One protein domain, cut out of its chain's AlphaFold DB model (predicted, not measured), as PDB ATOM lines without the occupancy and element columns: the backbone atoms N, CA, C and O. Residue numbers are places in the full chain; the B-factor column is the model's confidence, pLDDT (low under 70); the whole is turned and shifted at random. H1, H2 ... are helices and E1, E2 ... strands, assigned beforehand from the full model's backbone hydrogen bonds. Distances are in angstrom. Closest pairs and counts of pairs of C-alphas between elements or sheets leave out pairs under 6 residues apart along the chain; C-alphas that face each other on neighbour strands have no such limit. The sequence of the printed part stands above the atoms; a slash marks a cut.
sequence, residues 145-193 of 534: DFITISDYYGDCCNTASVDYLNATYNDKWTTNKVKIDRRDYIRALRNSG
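AT A GLANCE: This is residues 145 to 193 of the 534 residues of the protein "Protein CBG25449" of Caenorhabditis briggsae (UniProt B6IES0). Helix H3 lies in the middle, with H1 steeply tilted on one side of it and the small strand E1 on the other. Short H2 bridges from H1 to H3. The 49 printed residues hold E1, H1, H2 and H3 in that order; the class is mostly helix. The whole is compact, with a radius of gyration of the C-alphas of 10.4 A and spans of 27 by 22 by 15 A.

HOW THE PARTS SIT: E1, residues 149 to 152, pairs with no named strand and is apart from H1, residues 159 to 169. H1 touches H3, residues 179 to 191, through residues 185 to 189 of H3 alone; the closest C-alphas, of Ser 161 and Leu 189, are 6.4 A apart. They run opposite ways at a steep tilt of 63 degrees. H2, residues 172 to 175, only just touches H3, with 3 pairs of C-alphas within 8 A, through residues 181 to 185 of H3 alone; the closest are those of Trp 173 and Tyr 185, 7.2 A. In H1 every O i to N i+4 pair is within hydrogen-bond range, in H3 8 of 9; H2 is too short for one.

IN THESE COORDINATES: E1 begins at C-alpha 149 (19.044, -47.458, -39.341). H1 is 15.1 A long and H3 18.7 A, ending at C-alpha 191 (8.367, -45.430, -47.220).

THE WHOLE: The printed part has no cut and no long link; residue 150 is under pLDDT 70.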
ATOM      1  N   ASP A 145      19.246 -44.200 -31.740       84.12
ATOM      2  CA  ASP A 145      20.262 -44.990 -32.415       84.12
ATOM      3  C   ASP A 145      19.743 -46.424 -32.623       84.12
ATOM      4  O   ASP A 145      19.527 -47.193 -31.670       84.12
ATOM      5  N   PHE A 146      19.475 -46.766 -33.884       81.44
ATOM      6  CA  PHE A 146      19.187 -48.130 -34.293       81.44
ATOM      7  C   PHE A 146      20.415 -48.707 -34.985       81.44
ATOM      8  O   PHE A 146      20.816 -48.228 -36.035       81.44
ATOM      9  N   ILE A 147      20.864 -49.876 -34.521       77.19
ATOM     10  CA  ILE A 147      21.961 -50.652 -35.136       77.19
ATOM     11  C   ILE A 147      21.824 -50.811 -36.670       77.19
ATOM     12  O   ILE A 147      22.820 -50.976 -37.361       77.19
ATOM     13  N   THR A 148      20.602 -50.790 -37.221       72.19
ATOM     14  CA  THR A 148      20.346 -51.004 -38.660       72.19
ATOM     15  C   THR A 148      19.782 -49.794 -39.400       72.19
ATOM     16  O   THR A 148      19.530 -49.891 -40.596       72.19
ATOM     17  N   ILE A 149      19.455 -48.709 -38.704       74.81
ATOM     18  CA  ILE A 149      19.044 -47.458 -39.341       74.81
ATOM     19  C   ILE A 149      19.982 -46.434 -38.747       74.81
ATOM     20  O   ILE A 149      19.722 -45.966 -37.641       74.81
ATOM     21  N   SER A 150      21.077 -46.166 -39.460       66.50
ATOM     22  CA  SER A 150      21.995 -45.104 -39.083       66.50
ATOM     23  C   SER A 150      21.180 -43.825 -38.925       66.50
ATOM     24  O   SER A 150      20.537 -43.329 -39.853       66.50
ATOM     25  N   ASP A 151      21.146 -43.415 -37.668       73.81
ATOM     26  CA  ASP A 151      20.706 -42.156 -37.124       73.81
ATOM     27  C   ASP A 151      19.278 -41.695 -37.457       73.81
ATOM     28  O   ASP A 151      19.000 -40.981 -38.425       73.81
ATOM     29  N   TYR A 152      18.342 -42.053 -36.577       92.00
ATOM     30  CA  TYR A 152      17.079 -41.334 -36.464       92.00
ATOM     31  C   TYR A 152      17.247 -40.161 -35.493       92.00
ATOM     32  O   TYR A 152      17.423 -40.385 -34.298       92.00
ATOM     33  N   TYR A 153      17.160 -38.924 -35.987       94.06
ATOM     34  CA  TYR A 153      17.388 -37.702 -35.198       94.06
ATOM     35  C   TYR A 153      16.096 -36.972 -34.804       94.06
ATOM     36  O   TYR A 153      16.117 -35.780 -34.507       94.06
ATOM     37  N   GLY A 154      14.957 -37.661 -34.838       94.56
ATOM     38  CA  GLY A 154      13.657 -37.039 -34.595       94.56
ATOM     39  C   GLY A 154      13.081 -36.285 -35.801       94.56
ATOM     40  O   GLY A 154      12.116 -35.537 -35.668       94.56
ATOM     41  N   ASP A 155      13.636 -36.499 -36.995       93.75
ATOM     42  CA  ASP A 155      13.244 -35.840 -38.247       93.75
ATOM     43  C   ASP A 155      11.839 -36.230 -38.743       93.75
ATOM     44  O   ASP A 155      11.278 -35.552 -39.603       93.75
ATOM     45  N   CYS A 156      11.237 -37.282 -38.178       96.25
ATOM     46  CA  CYS A 156       9.857 -37.689 -38.460       96.25
ATOM     47  C   CYS A 156       8.825 -37.120 -37.455       96.25
ATOM     48  O   CYS A 156       7.664 -37.522 -37.478       96.25
ATOM     49  N   CYS A 157       9.202 -36.195 -36.561       97.12
ATOM     50  CA  CYS A 157       8.256 -35.505 -35.673       97.12
ATOM     51  C   CYS A 157       7.522 -34.372 -36.419       97.12
ATOM     52  O   CYS A 157       7.921 -33.211 -36.382       97.12
ATOM     53  N   ASN A 158       6.441 -34.718 -37.124       96.31
ATOM     54  CA  ASN A 158       5.539 -33.769 -37.782       96.31
ATOM     55  C   ASN A 158       4.084 -34.277 -37.764       96.31
ATOM     56  O   ASN A 158       3.849 -35.473 -37.577       96.31
ATOM     57  N   THR A 159       3.109 -33.378 -37.950       96.75
ATOM     58  CA  THR A 159       1.667 -33.696 -37.876       96.75
ATOM     59  C   THR A 159       1.275 -34.822 -38.824       96.75
ATOM     60  O   THR A 159       0.652 -35.784 -38.393       96.75
ATOM     61  N   ALA A 160       1.744 -34.779 -40.073       97.44
ATOM     62  CA  ALA A 160       1.421 -35.797 -41.069       97.44
ATOM     63  C   ALA A 160       1.926 -37.199 -40.672       97.44
ATOM     64  O   ALA A 160       1.241 -38.197 -40.888       97.44
ATOM     65  N   SER A 161       3.103 -37.280 -40.046       97.56
ATOM     66  CA  SER A 161       3.659 -38.541 -39.544       97.56
ATOM     67  C   SER A 161       2.850 -39.101 -38.372       97.56
ATOM     68  O   SER A 161       2.592 -40.303 -38.319       97.56
ATOM     69  N   VAL A 162       2.412 -38.239 -37.449       97.00
ATOM     70  CA  VAL A 162       1.545 -38.628 -36.323       97.00
ATOM     71  C   VAL A 162       0.182 -39.102 -36.828       97.00
ATOM     72  O   VAL A 162      -0.286 -40.158 -36.403       97.00
ATOM     73  N   ASP A 163      -0.416 -38.390 -37.783       97.44
ATOM     74  CA  ASP A 163      -1.702 -38.752 -38.387       97.44
ATOM     75  C   ASP A 163      -1.628 -40.105 -39.102       97.44
ATOM     76  O   ASP A 163      -2.479 -40.971 -38.890       97.44
ATOM     77  N   TYR A 164      -0.570 -40.334 -39.885       98.00
ATOM     78  CA  TYR A 164      -0.338 -41.610 -40.558       98.00
ATOM     79  C   TYR A 164      -0.205 -42.770 -39.571       98.00
ATOM     80  O   TYR A 164      -0.813 -43.829 -39.762       98.00
ATOM     81  N   LEU A 165       0.574 -42.589 -38.502       97.81
ATOM     82  CA  LEU A 165       0.775 -43.645 -37.516       97.81
ATOM     83  C   LEU A 165      -0.484 -43.905 -36.687       97.81
ATOM     84  O   LEU A 165      -0.788 -45.068 -36.420       97.81
ATOM     85  N   ASN A 166      -1.246 -42.866 -36.342       97.12
ATOM     86  CA  ASN A 166      -2.539 -43.010 -35.677       97.12
ATOM     87  C   ASN A 166      -3.544 -43.753 -36.565       97.12
ATOM     88  O   ASN A 166      -4.202 -44.673 -36.089       97.12
ATOM     89  N   ALA A 167      -3.622 -43.422 -37.856       97.94
ATOM     90  CA  ALA A 167      -4.525 -44.087 -38.792       97.94
ATOM     91  C   ALA A 167      -4.132 -45.551 -39.065       97.94
ATOM     92  O   ALA A 167      -4.997 -46.414 -39.202       97.94
ATOM     93  N   THR A 168      -2.830 -45.841 -39.139       97.81
ATOM     94  CA  THR A 168      -2.325 -47.163 -39.547       97.81
ATOM     95  C   THR A 168      -2.161 -48.122 -38.367       97.81
ATOM     96  O   THR A 168      -2.431 -49.318 -38.484       97.81
ATOM     97  N   TYR A 169      -1.702 -47.619 -37.218       96.38
ATOM     98  CA  TYR A 169      -1.299 -48.433 -36.068       96.38
ATOM     99  C   TYR A 169      -2.086 -48.129 -34.786       96.38
ATOM    100  O   TYR A 169      -1.856 -48.809 -33.778       96.38
ATOM    101  N   ASN A 170      -3.028 -47.179 -34.811       95.69
ATOM    102  CA  ASN A 170      -3.772 -46.699 -33.642       95.69
ATOM    103  C   ASN A 170      -2.825 -46.246 -32.511       95.69
ATOM    104  O   ASN A 170      -1.775 -45.671 -32.755       95.69
ATOM    105  N   ASP A 171      -3.160 -46.531 -31.259       94.31
ATOM    106  CA  ASP A 171      -2.380 -46.220 -30.055       94.31
ATOM    107  C   ASP A 171      -1.165 -47.143 -29.827       94.31
ATOM    108  O   ASP A 171      -0.385 -46.958 -28.886       94.31
ATOM    109  N   LYS A 172      -0.966 -48.159 -30.676       95.12
ATOM    110  CA  LYS A 172       0.125 -49.126 -30.491       95.12
ATOM    111  C   LYS A 172       1.484 -48.482 -30.684       95.12
ATOM    112  O   LYS A 172       2.412 -48.811 -29.955       95.12
ATOM    113  N   TRP A 173       1.619 -47.564 -31.640       95.88
ATOM    114  CA  TRP A 173       2.916 -46.954 -31.906       95.88
ATOM    115  C   TRP A 173       3.363 -46.028 -30.768       95.88
ATOM    116  O   TRP A 173       4.558 -45.966 -30.494       95.88
ATOM    117  N   THR A 174       2.442 -45.372 -30.049       96.06
ATOM    118  CA  THR A 174       2.781 -44.484 -28.920       96.06
ATOM    119  C   THR A 174       3.143 -45.268 -27.657       96.06
ATOM    120  O   THR A 174       4.083 -44.910 -26.945       96.06
ATOM    121  N   THR A 175       2.437 -46.369 -27.389       92.81
ATOM    122  CA  THR A 175       2.594 -47.182 -26.171       92.81
ATOM    123  C   THR A 175       3.750 -48.180 -26.246       92.81
ATOM    124  O   THR A 175       4.216 -48.675 -25.212       92.81
ATOM    125  N   ASN A 176       4.265 -48.463 -27.445       85.94
ATOM    126  CA  ASN A 176       5.315 -49.452 -27.627       85.94
ATOM    127  C   ASN A 176       6.695 -48.949 -27.163       85.94
ATOM    128  O   ASN A 176       7.300 -48.026 -27.722       85.94
ATOM    129  N   LYS A 177       7.217 -49.600 -26.118       82.62
ATOM    130  CA  LYS A 177       8.549 -49.329 -25.554       82.62
ATOM    131  C   LYS A 177       9.652 -50.169 -26.196       82.62
ATOM    132  O   LYS A 177      10.830 -49.912 -25.952       82.62
ATOM    133  N   VAL A 178       9.304 -51.182 -26.989       86.38
ATOM    134  CA  VAL A 178      10.278 -52.072 -27.617       86.38
ATOM    135  C   VAL A 178      10.925 -51.337 -28.788       86.38
ATOM    136  O   VAL A 178      10.267 -50.958 -29.752       86.38
ATOM    137  N   LYS A 179      12.248 -51.140 -28.719       82.44
ATOM    138  CA  LYS A 179      13.015 -50.441 -29.766       82.44
ATOM    139  C   LYS A 179      12.833 -51.068 -31.155       82.44
ATOM    140  O   LYS A 179      12.859 -50.350 -32.144       82.44
ATOM    141  N   ILE A 180      12.649 -52.385 -31.239       81.44
ATOM    142  CA  ILE A 180      12.482 -53.093 -32.520       81.44
ATOM    143  C   ILE A 180      11.240 -52.588 -33.264       81.44
ATOM    144  O   ILE A 180      11.342 -52.279 -34.444       81.44
ATOM    145  N   ASP A 181      10.124 -52.382 -32.571       88.25
ATOM    146  CA  ASP A 181       8.873 -51.968 -33.215       88.25
ATOM    147  C   ASP A 181       8.914 -50.491 -33.643       88.25
ATOM    148  O   ASP A 181       8.379 -50.117 -34.687       88.25
ATOM    149  N   ARG A 182       9.656 -49.648 -32.907       93.75
ATOM    150  CA  ARG A 182       9.908 -48.242 -33.288       93.75
ATOM    151  C   ARG A 182      10.611 -48.105 -34.635       93.75
ATOM    152  O   ARG A 182      10.315 -47.186 -35.397       93.75
ATOM    153  N   ARG A 183      11.506 -49.045 -34.948       93.19
ATOM    154  CA  ARG A 183      12.192 -49.113 -36.241       93.19
ATOM    155  C   ARG A 183      11.206 -49.306 -37.389       93.19
ATOM    156  O   ARG A 183      11.356 -48.672 -38.431       93.19
ATOM    157  N   ASP A 184      10.219 -50.179 -37.207       94.56
ATOM    158  CA  ASP A 184       9.244 -50.485 -38.252       94.56
ATOM    159  C   ASP A 184       8.302 -49.301 -38.502       94.56
ATOM    160  O   ASP A 184       7.992 -49.017 -39.658       94.56
ATOM    161  N   TYR A 185       7.954 -48.531 -37.464       96.00
ATOM    162  CA  TYR A 185       7.205 -47.278 -37.627       96.00
ATOM    163  C   TYR A 185       7.997 -46.221 -38.407       96.00
ATOM    164  O   TYR A 185       7.467 -45.630 -39.345       96.00
ATOM    165  N   ILE A 186       9.283 -46.024 -38.093       95.44
ATOM    166  CA  ILE A 186      10.142 -45.087 -38.842       95.44
ATOM    167  C   ILE A 186      10.307 -45.539 -40.298       95.44
ATOM    168  O   ILE A 186      10.254 -44.716 -41.211       95.44
ATOM    169  N   ARG A 187      10.466 -46.848 -40.543       94.75
ATOM    170  CA  ARG A 187      10.529 -47.394 -41.907       94.75
ATOM    171  C   ARG A 187       9.230 -47.130 -42.668       94.75
ATOM    172  O   ARG A 187       9.293 -46.705 -43.816       94.75
ATOM    173  N   ALA A 188       8.077 -47.349 -42.038       96.19
ATOM    174  CA  ALA A 188       6.780 -47.074 -42.646       96.19
ATOM    175  C   ALA A 188       6.634 -45.587 -43.013       96.19
ATOM    176  O   ALA A 188       6.236 -45.277 -44.134       96.19
ATOM    177  N   LEU A 189       7.046 -44.682 -42.122       96.75
ATOM    178  CA  LEU A 189       7.017 -43.242 -42.377       96.75
ATOM    179  C   LEU A 189       7.923 -42.824 -43.542       96.75
ATOM    180  O   LEU A 189       7.480 -42.097 -44.432       96.75
ATOM    181  N   ARG A 190       9.158 -43.337 -43.601       94.75
ATOM    182  CA  ARG A 190      10.072 -43.073 -44.726       94.75
ATOM    183  C   ARG A 190       9.533 -43.615 -46.046       94.75
ATOM    184  O   ARG A 190       9.569 -42.918 -47.053       94.75
ATOM    185  N   ASN A 191       8.969 -44.822 -46.032       95.44
ATOM    186  CA  ASN A 191       8.367 -45.430 -47.220       95.44
ATOM    187  C   ASN A 191       7.131 -44.659 -47.708       95.44
ATOM    188  O   ASN A 191       6.861 -44.642 -48.905       95.44
ATOM    189  N   SER A 192       6.399 -44.009 -46.800       96.19
ATOM    190  CA  SER A 192       5.278 -43.128 -47.147       96.19
ATOM    191  C   SER A 192       5.700 -41.724 -47.609       96.19
ATOM    192  O   SER A 192       4.845 -40.925 -47.973       96.19
ATOM    193  N   GLY A 193       6.999 -41.397 -47.581       95.81
ATOM    194  CA  GLY A 193       7.509 -40.063 -47.919       95.81
ATOM    195  C   GLY A 193       7.151 -38.971 -46.902       95.81
ATOM    196  O   GLY A 193       7.359 -37.793 -47.172       95.81
TER     197      GLY A 193